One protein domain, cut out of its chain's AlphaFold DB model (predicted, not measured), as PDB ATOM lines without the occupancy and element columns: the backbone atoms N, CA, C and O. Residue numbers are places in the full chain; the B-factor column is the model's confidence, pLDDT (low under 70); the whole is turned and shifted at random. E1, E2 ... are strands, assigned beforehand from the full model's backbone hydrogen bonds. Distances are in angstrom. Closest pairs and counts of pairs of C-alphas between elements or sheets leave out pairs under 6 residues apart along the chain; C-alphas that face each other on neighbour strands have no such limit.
ATOM      1  N   PHE A  33      10.667  -3.340  19.336       81.94
ATOM      2  CA  PHE A  33      10.920  -3.590  17.920       81.94
ATOM      3  C   PHE A  33      11.716  -4.886  17.741       81.94
ATOM      4  O   PHE A  33      12.837  -4.998  18.232       81.94
ATOM      5  N   CYS A  34      11.150  -5.818  16.979       80.62
ATOM      6  CA  CYS A  34      11.654  -7.171  16.765       80.62
ATOM      7  C   CYS A  34      12.308  -7.374  15.400       80.62
ATOM      8  O   CYS A  34      12.470  -8.508  14.976       80.62
ATOM      9  N   GLY A  35      12.675  -6.313  14.681       79.69
ATOM     10  CA  GLY A  35      13.363  -6.443  13.395       79.69
ATOM     11  C   GLY A  35      12.439  -6.451  12.187       79.69
ATOM     12  O   GLY A  35      11.305  -5.989  12.250       79.69
ATOM     13  N   TYR A  36      12.977  -6.920  11.064       78.25
ATOM     14  CA  TYR A  36      12.291  -6.963   9.776       78.25
ATOM     15  C   TYR A  36      12.238  -8.398   9.265       78.25
ATOM     16  O   TYR A  36      13.240  -9.107   9.363       78.25
ATOM     17  N   ASP A  37      11.107  -8.801   8.689       72.81
ATOM     18  CA  ASP A  37      11.015 -10.068   7.963       72.81
ATOM     19  C   ASP A  37      11.741 -10.011   6.604       72.81
ATOM     20  O   ASP A  37      12.267  -8.976   6.175       72.81
ATOM     21  N   THR A  38      11.759 -11.140   5.898       69.25
ATOM     22  CA  THR A  38      12.381 -11.276   4.570       69.25
ATOM     23  C   THR A  38      11.711 -10.432   3.481       69.25
ATOM     24  O   THR A  38      12.333 -10.168   2.450       69.25
ATOM     25  N   ASN A  39      10.484  -9.963   3.713       74.31
ATOM     26  CA  ASN A  39       9.746  -9.056   2.836       74.31
ATOM     27  C   ASN A  39       9.961  -7.576   3.210       74.31
ATOM     28  O   ASN A  39       9.494  -6.689   2.497       74.31
ATOM     29  N   GLY A  40      10.692  -7.296   4.294       76.62
ATOM     30  CA  GLY A  40      10.976  -5.952   4.786       76.62
ATOM     31  C   GLY A  40       9.891  -5.363   5.691       76.62
ATOM     32  O   GLY A  40       9.930  -4.158   5.950       76.62
ATOM     33  N   ASN A  41       8.944  -6.163   6.192       78.00
ATOM     34  CA  ASN A  41       7.958  -5.686   7.164       78.00
ATOM     35  C   ASN A  41       8.564  -5.661   8.564       78.00
ATOM     36  O   ASN A  41       9.173  -6.635   9.003       78.00
ATOM     37  N   GLY A  42       8.399  -4.537   9.261       80.12
ATOM     38  CA  GLY A  42       8.873  -4.378  10.630       80.12
ATOM     39  C   GLY A  42       7.949  -5.073  11.624       80.12
ATOM     40  O   GLY A  42       6.759  -4.773  11.660       80.12
ATOM     41  N   TRP A  43       8.505  -5.943  12.461       80.50
ATOM     42  CA  TRP A  43       7.789  -6.630  13.531       80.50
ATOM     43  C   TRP A  43       7.978  -5.898  14.851       80.50
ATOM     44  O   TRP A  43       9.053  -5.379  15.159       80.50
ATOM     45  N   THR A  44       6.912  -5.778  15.634       83.38
ATOM     46  CA  THR A  44       6.940  -5.063  16.911       83.38
ATOM     47  C   THR A  44       5.935  -5.685  17.864       83.38
ATOM     48  O   THR A  44       4.759  -5.786  17.525       83.38
ATOM     49  N   CYS A  45       6.380  -6.044  19.066       83.56
ATOM     50  CA  CYS A  45       5.501  -6.571  20.103       83.56
ATOM     51  C   CYS A  45       4.891  -5.429  20.891       83.56
ATOM     52  O   CYS A  45       5.607  -4.615  21.472       83.56
ATOM     53  N   LEU A  46       3.563  -5.329  20.844       78.12
ATOM     54  CA  LEU A  46       2.804  -4.237  21.452       78.12
ATOM     55  C   LEU A  46       2.306  -4.582  22.860       78.12
ATOM     56  O   LEU A  46       2.032  -3.668  23.644       78.12
ATOM     57  N   GLU A  47       2.194  -5.874  23.182       74.81
ATOM     58  CA  GLU A  47       1.706  -6.333  24.478       74.81
ATOM     59  C   GLU A  47       2.808  -6.317  25.539       74.81
ATOM     60  O   GLU A  47       3.962  -6.687  25.315       74.81
ATOM     61  N   SER A  48       2.450  -5.868  26.743       63.44
ATOM     62  CA  SER A  48       3.366  -5.896  27.877       63.44
ATOM     63  C   SER A  48       3.568  -7.335  28.343       63.44
ATOM     64  O   SER A  48       2.662  -7.909  28.944       63.44
ATOM     65  N   GLY A  49       4.762  -7.878  28.125       72.12
ATOM     66  CA  GLY A  49       5.094  -9.262  28.465       72.12
ATOM     67  C   GLY A  49       5.353 -10.136  27.245       72.12
ATOM     68  O   GLY A  49       5.769 -11.273  27.427       72.12
ATOM     69  N   ASP A  50       5.178  -9.625  26.034       80.69
ATOM     70  CA  ASP A  50       5.670 -10.320  24.853       80.69
ATOM     71  C   ASP A  50       7.144  -9.992  24.618       80.69
ATOM     72  O   ASP A  50       7.584  -8.853  24.780       80.69
ATOM     73  N   GLU A  51       7.900 -11.012  24.234       83.25
ATOM     74  CA  GLU A  51       9.306 -10.943  23.867       83.25
ATOM     75  C   GLU A  51       9.456 -11.287  22.383       83.25
ATOM     76  O   GLU A  51       8.713 -12.098  21.824       83.25
ATOM     77  N   CYS A  52      10.440 -10.686  21.720       84.50
ATOM     78  CA  CYS A  52      10.721 -10.996  20.325       84.50
ATOM     79  C   CYS A  52      11.289 -12.417  20.190       84.50
ATOM     80  O   CYS A  52      12.356 -12.719  20.732       84.50
ATOM     81  N   CYS A  53      10.622 -13.270  19.413       87.19
ATOM     82  CA  CYS A  53      11.133 -14.574  19.012       87.19
ATOM     83  C   CYS A  53      11.725 -14.486  17.604       87.19
ATOM     84  O   CYS A  53      11.032 -14.184  16.631       87.19
ATOM     85  N   TRP A  54      13.034 -14.720  17.531       84.81
ATOM     86  CA  TRP A  54      13.830 -14.592  16.318       84.81
ATOM     87  C   TRP A  54      14.173 -15.968  15.778       84.81
ATOM     88  O   TRP A  54      14.992 -16.681  16.359       84.81
ATOM     89  N   GLY A  55      13.546 -16.314  14.666       80.81
ATOM     90  CA  GLY A  55      13.814 -17.529  13.930       80.81
ATOM     91  C   GLY A  55      14.512 -17.315  12.607       80.81
ATOM     92  O   GLY A  55      14.539 -16.209  12.070       80.81
ATOM     93  N   ASP A  56      15.000 -18.419  12.054       76.06
ATOM     94  CA  ASP A  56      15.486 -18.466  10.675       76.06
ATOM     95  C   ASP A  56      14.344 -18.287   9.652       76.06
ATOM     96  O   ASP A  56      14.562 -17.720   8.581       76.06
ATOM     97  N   ASP A  57      13.126 -18.730   9.993       69.00
ATOM     98  CA  ASP A  57      11.960 -18.714   9.099       69.00
ATOM     99  C   ASP A  57      10.895 -17.692   9.515       69.00
ATOM    100  O   ASP A  57      10.235 -17.090   8.666       69.00
ATOM    101  N   ILE A  58      10.710 -17.497  10.824       71.56
ATOM    102  CA  ILE A  58       9.633 -16.690  11.400       71.56
ATOM    103  C   ILE A  58      10.227 -15.675  12.378       71.56
ATOM    104  O   ILE A  58      11.082 -15.998  13.200       71.56
ATOM    105  N   ILE A  59       9.737 -14.439  12.324       80.62
ATOM    106  CA  ILE A  59       9.951 -13.434  13.367       80.62
ATOM    107  C   ILE A  59       8.579 -13.109  13.940       80.62
ATOM    108  O   ILE A  59       7.653 -12.827  13.184       80.62
ATOM    109  N   GLY A  60       8.436 -13.167  15.261       80.69
ATOM    110  CA  GLY A  60       7.139 -12.962  15.895       80.69
ATOM    111  C   GLY A  60       7.223 -12.590  17.365       80.69
ATOM    112  O   GLY A  60       8.298 -12.550  17.965       80.69
ATOM    113  N   CYS A  61       6.056 -12.316  17.937       84.19
ATOM    114  CA  CYS A  61       5.897 -12.001  19.349       84.19
ATOM    115  C   CYS A  61       5.555 -13.259  20.125       84.19
ATOM    116  O   CYS A  61       4.592 -13.959  19.814       84.19
ATOM    117  N   MET A  62       6.386 -13.558  21.111       87.81
ATOM    118  CA  MET A  62       6.246 -14.718  21.966       87.81
ATOM    119  C   MET A  62       5.836 -14.261  23.367       87.81
ATOM    120  O   MET A  62       6.529 -13.426  23.946       87.81
ATOM    121  N   PRO A  63       4.795 -14.855  23.967       85.38
ATOM    122  CA  PRO A  63       4.429 -14.536  25.338       85.38
ATOM    123  C   PRO A  63       5.536 -14.891  26.338       85.38
ATOM    124  O   PRO A  63       6.209 -15.917  26.208       85.38
ATOM    125  N   SER A  64       5.674 -14.093  27.399       84.00
ATOM    126  CA  SER A  64       6.609 -14.360  28.502       84.00
ATOM    127  C   SER A  64       6.488 -15.792  29.028       84.00
ATOM    128  O   SER A  64       5.396 -16.287  29.320       84.00
ATOM    129  N   GLY A  65       7.635 -16.442  29.227       84.12
ATOM    130  CA  GLY A  65       7.718 -17.797  29.779       84.12
ATOM    131  C   GLY A  65       7.597 -18.913  28.743       84.12
ATOM    132  O   GLY A  65       7.777 -20.075  29.099       84.12
ATOM    133  N   TYR A  66       7.343 -18.589  27.478       90.12
ATOM    134  CA  TYR A  66       7.500 -19.527  26.374       90.12
ATOM    135  C   TYR A  66       8.971 -19.597  25.949       90.12
ATOM    136  O   TYR A  66       9.789 -18.748  26.302       90.12
ATOM    137  N   SER A  67       9.323 -20.650  25.216       88.88
ATOM    138  CA  SER A  67      10.663 -20.837  24.657       88.88
ATOM    139  C   SER A  67      10.633 -20.649  23.149       88.88
ATOM    140  O   SER A  67       9.922 -21.370  22.449       88.88
ATOM    141  N   CYS A  68      11.433 -19.703  22.657       88.50
ATOM    142  CA  CYS A  68      11.614 -19.468  21.231       88.50
ATOM    143  C   CYS A  68      12.484 -20.581  20.628       88.50
ATOM    144  O   CYS A  68      13.577 -20.867  21.121       88.50
ATOM    145  N   CYS A  69      11.988 -21.222  19.577       88.25
ATOM    146  CA  CYS A  69      12.684 -22.259  18.829       88.25
ATOM    147  C   CYS A  69      13.506 -21.656  17.680       88.25
ATOM    148  O   CYS A  69      13.271 -20.530  17.253       88.25
ATOM    149  N   THR A  70      14.426 -22.441  17.114       86.00
ATOM    150  CA  THR A  70      15.339 -22.006  16.040       86.00
ATOM    151  C   THR A  70      14.631 -21.458  14.800       86.00
ATOM    152  O   THR A  70      15.108 -20.509  14.191       86.00
ATOM    153  N   THR A  71      13.477 -22.012  14.427       84.69
ATOM    154  CA  THR A  71      12.709 -21.525  13.268       84.69
ATOM    155  C   THR A  71      11.893 -20.267  13.568       84.69
ATOM    156  O   THR A  71      11.318 -19.690  12.654       84.69
ATOM    157  N   GLY A  72      11.824 -19.828  14.832       82.12
ATOM    158  CA  GLY A  72      11.000 -18.692  15.272       82.12
ATOM    159  C   GLY A  72       9.597 -19.082  15.728       82.12
ATOM    160  O   GLY A  72       8.807 -18.238  16.138       82.12
ATOM    161  N   PHE A  73       9.283 -20.377  15.694       87.06
ATOM    162  CA  PHE A  73       8.139 -20.934  16.406       87.06
ATOM    163  C   PHE A  73       8.407 -20.938  17.917       87.06
ATOM    164  O   PHE A  73       9.563 -20.957  18.326       87.06
ATOM    165  N   PHE A  74       7.377 -20.968  18.764       89.44
ATOM    166  CA  PHE A  74       7.564 -20.976  20.218       89.44
ATOM    167  C   PHE A  74       6.736 -22.047  20.940       89.44
ATOM    168  O   PHE A  74       5.559 -22.303  20.652       89.44
ATOM    169  N   CYS A  75       7.370 -22.662  21.936       88.94
ATOM    170  CA  CYS A  75       6.803 -23.729  22.752       88.94
ATOM    171  C   CYS A  75       6.440 -23.235  24.148       88.94
ATOM    172  O   CYS A  75       7.073 -22.320  24.679       88.94
ATOM    173  N   LYS A  76       5.408 -23.837  24.747       89.38
ATOM    174  CA  LYS A  76       5.042 -23.566  26.140       89.38
ATOM    175  C   LYS A  76       6.194 -23.951  27.079       89.38
ATOM    176  O   LYS A  76       7.020 -24.781  26.705       89.38
ATOM    177  N   PRO A  77       6.259 -23.390  28.297       86.94
ATOM    178  CA  PRO A  77       7.331 -23.695  29.250       86.94
ATOM    179  C   PRO A  77       7.485 -25.184  29.614       86.94
ATOM    180  O   PRO A  77       8.554 -25.594  30.057       86.94
ATOM    181  N   ASP A  78       6.434 -25.988  29.452       85.62
ATOM    182  CA  ASP A  78       6.407 -27.439  29.675       85.62
ATOM    183  C   ASP A  78       6.641 -28.271  28.396       85.62
ATOM    184  O   ASP A  78       6.621 -29.502  28.429       85.62
ATOM    185  N   GLU A  79       6.885 -27.612  27.265       88.75
ATOM    186  CA  GLU A  79       7.122 -28.229  25.963       88.75
ATOM    187  C   GLU A  79       8.585 -28.045  25.521       88.75
ATOM    188  O   GLU A  79       9.262 -27.077  25.864       88.75
ATOM    189  N   THR A  80       9.082 -28.972  24.704       88.50
ATOM    190  CA  THR A  80      10.419 -28.907  24.101       88.50
ATOM    191  C   THR A  80      10.335 -28.678  22.595       88.50
ATOM    192  O   THR A  80       9.587 -29.369  21.901       88.50
ATOM    193  N   CYS A  81      11.152 -27.755  22.083       88.50
ATOM    194  CA  CYS A  81      11.350 -27.529  20.653       88.50
ATOM    195  C   CYS A  81      12.105 -28.710  20.010       88.50
ATOM    196  O   CYS A  81      13.286 -28.916  20.290       88.50
ATOM    197  N   LEU A  82      11.466 -29.448  19.097       89.12
ATOM    198  CA  LEU A  82      12.100 -30.477  18.265       89.12
ATOM    199  C   LEU A  82      11.997 -30.142  16.769       89.12
ATOM    200  O   LEU A  82      10.906 -30.151  16.199       89.12
ATOM    201  N   LEU A  83      13.137 -29.862  16.136       86.69
ATOM    202  CA  LEU A  83      13.221 -29.618  14.695       86.69
ATOM    203  C   LEU A  83      13.393 -30.947  13.954       86.69
ATOM    204  O   LEU A  83      14.382 -31.653  14.156       86.69
ATOM    205  N   ASN A  84      12.449 -31.274  13.076       85.88
ATOM    206  CA  ASN A  84      12.629 -32.346  12.110       85.88
ATOM    207  C   ASN A  84      13.462 -31.812  10.940       85.88
ATOM    208  O   ASN A  84      12.955 -31.086  10.090       85.88
ATOM    209  N   THR A  85      14.745 -32.167  10.893       83.19
ATOM    210  CA  THR A  85      15.680 -31.676   9.869       83.19
ATOM    211  C   THR A  85      15.403 -32.219   8.469       83.19
ATOM    212  O   THR A  85      15.860 -31.620   7.501       83.19
ATOM    213  N   ASP A  86      14.672 -33.330   8.344       83.12
ATOM    214  CA  ASP A  86      14.330 -33.908   7.038       83.12
ATOM    215  C   ASP A  86      13.209 -33.121   6.351       83.12
ATOM    216  O   ASP A  86      13.193 -32.993   5.127       83.12
ATOM    217  N   THR A  87      12.272 -32.585   7.139       83.25
ATOM    218  CA  THR A  87      11.128 -31.811   6.636       83.25
ATOM    219  C   THR A  87      11.271 -30.305   6.854       83.25
ATOM    220  O   THR A  87      10.539 -29.543   6.233       83.25
ATOM    221  N   GLY A  88      12.196 -29.867   7.713       81.25
ATOM    222  CA  GLY A  88      12.335 -28.469   8.142       81.25
ATOM    223  C   GLY A  88      11.293 -28.033   9.180       81.25
ATOM    224  O   GLY A  88      11.171 -26.850   9.469       81.25
ATOM    225  N   VAL A  89      10.529 -28.969   9.746       82.88
ATOM    226  CA  VAL A  89       9.363 -28.650  10.581       82.88
ATOM    227  C   VAL A  89       9.738 -28.597  12.053       82.88
ATOM    228  O   VAL A  89      10.226 -29.579  12.619       82.88
ATOM    229  N   GLN A  90       9.422 -27.480  12.705       85.50
ATOM    230  CA  GLN A  90       9.545 -27.321  14.150       85.50
ATOM    231  C   GLN A  90       8.297 -27.843  14.881       85.50
ATOM    232  O   GLN A  90       7.171 -27.459  14.570       85.50
ATOM    233  N   ASN A  91       8.502 -28.697  15.885       87.56
ATOM    234  CA  ASN A  91       7.449 -29.269  16.727       87.56
ATOM    235  C   ASN A  91       7.651 -28.883  18.196       87.56
ATOM    236  O   ASN A  91       8.791 -28.750  18.645       87.56
ATOM    237  N   CYS A  92       6.552 -28.767  18.941       89.12
ATOM    238  CA  CYS A  92       6.546 -28.670  20.399       89.12
ATOM    239  C   CYS A  92       6.060 -29.990  20.992       89.12
ATOM    240  O   CYS A  92       4.947 -30.433  20.705       89.12
ATOM    241  N   ILE A  93       6.901 -30.624  21.804       87.12
ATOM    242  CA  ILE A  93       6.614 -31.929  22.403       87.12
ATOM    243  C   ILE A  93       6.543 -31.762  23.915       87.12
ATOM    244  O   ILE A  93       7.514 -31.318  24.528       87.12
ATOM    245  N   SER A  94       5.407 -32.123  24.508       84.38
ATOM    246  CA  SER A  94       5.277 -32.189  25.963       84.38
ATOM    247  C   SER A  94       5.993 -33.427  26.508       84.38
ATOM    248  O   SER A  94       6.046 -34.478  25.859       84.38
ATOM    249  N   SER A  95       6.530 -33.325  27.724       72.19
ATOM    250  CA  SER A  95       7.171 -34.439  28.435       72.19
ATOM    251  C   SER A  95       6.259 -35.656  28.653       72.19
ATOM    252  O   SER A  95       6.773 -36.752  28.867       72.19
ATOM    253  N   ASP A  96       4.937 -35.489  28.540       68.56
ATOM    254  CA  ASP A  96       3.934 -36.559  28.664       68.56
ATOM    255  C   ASP A  96       3.630 -37.302  27.343       68.56
ATOM    256  O   ASP A  96       2.732 -38.138  27.293       68.56
ATOM    257  N   ALA A  97       4.453 -37.062  26.314       55.50
ATOM    258  CA  ALA A  97       4.510 -37.761  25.029       55.50
ATOM    259  C   ALA A  97       3.269 -37.613  24.132       55.50
ATOM    260  O   ALA A  97       2.398 -38.468  24.113       55.50
ATOM    261  N   ASP A  98       3.280 -36.552  23.322       58.84
ATOM    262  CA  ASP A  98       2.798 -36.470  21.935       58.84
ATOM    263  C   ASP A  98       3.241 -35.101  21.371       58.84
ATOM    264  O   ASP A  98       3.444 -34.143  22.130       58.84
ATOM    265  N   ALA A  99       3.427 -34.985  20.048       58.12
ATOM    266  CA  ALA A  99       3.639 -33.676  19.426       58.12
ATOM    267  C   ALA A  99       2.370 -32.846  19.639       58.12
ATOM    268  O   ALA A  99       1.315 -33.143  19.086       58.12
ATOM    269  N   THR A 100       2.461 -31.841  20.503       62.88
ATOM    270  CA  THR A 100       1.293 -31.083  20.952       62.88
ATOM    271  C   THR A 100       0.927 -30.020  19.920       62.88
ATOM    272  O   THR A 100      -0.252 -29.705  19.760       62.88
ATOM    273  N   ARG A 101       1.926 -29.481  19.197       69.50
ATOM    274  CA  ARG A 101       1.774 -28.465  18.140       69.50
ATOM    275  C   ARG A 101       2.927 -28.540  17.125       69.50
ATOM    276  O   ARG A 101       4.061 -28.833  17.511       69.50
ATOM    277  N   SER A 102       2.648 -28.212  15.864       60.91
ATOM    278  CA  SER A 102       3.624 -28.207  14.760       60.91
ATOM    279  C   SER A 102       3.543 -26.905  13.967       60.91
ATOM    280  O   SER A 102       2.452 -26.411  13.685       60.91
ATOM    281  N   ALA A 103       4.700 -26.372  13.577       62.53
ATOM    282  CA  ALA A 103       4.805 -25.149  12.784       62.53
ATOM    283  C   ALA A 103       4.336 -25.313  11.323       62.53
ATOM    284  O   ALA A 103       4.136 -24.310  10.651       62.53
TER     285      ALA A 103
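What this domain is: This is residues 33 to 103 of the 154 residues of an uncharacterized protein of Neonectria ditissima (UniProt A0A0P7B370). Look for a flat row of antiparallel hairpins, the chain folding back on itself in stacked turns along the longest axis. The three-stranded sheet E5, E6, E7 makes one end of the row, the two-stranded hairpin E1 and E2 makes the other, and the hairpin E3 and E4 and then a loop with a short pairing, residues 64 to 78, fill the middle. The 71 printed residues hold no named helix and seven named strands, E1 to E7 in chain order; the class is all strand, though under half of the residues, 34, are in named elements. The largest sheet has the order E5, E6, E7, all antiparallel. The whole is compact, with a radius of gyration of the C-alphas of 12.6 A, and spans 36 by 29 by 12 A.

Where its parts are: Start at the largest sheet: find C-alpha 79 at (7.122, -28.229, 25.963), where E5 begins, and follow it to residue 84, 15.5 A on. E6, residues 89 to 94, runs 16.3 A, and E7, residues 99 to 102, ends at C-alpha 102, (3.624, -28.207, 14.760). Earlier in the numbering, E3 takes residues 50 to 54 over 12.6 A and E4 residues 59 to 63 over 13.2 A. E1, residues 33 to 36, begins at C-alpha 33, (10.920, -3.590, 17.920), and E2 takes residues 42 to 45.

How they stand to each other: Begin with E5, E6 and E7, a meander, each strand the antiparallel neighbour of the one before. In the hairpin E5 and E6, at 151 degrees, look for N 82 and O 91, within hydrogen-bond range at 2.8 A. In the hairpin E6 and E7, at 152 degrees, N 92 and O 101 are 2.9 A apart. E5 and E7 are edge strands. Each of these three strands is apart from E1, E2, E3 and E4. Between lie residues 67 to 68, paired antiparallel with residues 74 to 75. In the hairpin E3 and E4, at 146 degrees, N 53 and O 60 are 2.8 A apart. In the hairpin E1 and E2, at 153 degrees, N 34 and O 43 are 2.8 A apart. The closest C-alphas of E1 and E3 are those of Cys 34 and Cys 52, at 5.3 A; those of E2 and E4 are Cys 45 and Cys 61, at 5.5 A.

The domain as a whole: The two C-alphas farthest apart are those of Gly 40 and Asp 96, at 39.5 A. The printed part has no cut. The link from E4 to E5, 15 residues, is long; the other links are tight. Mean pLDDT of the printed part is 80.2, and you will find values under 70 at residues 38, 48, 57 and 96 to 103.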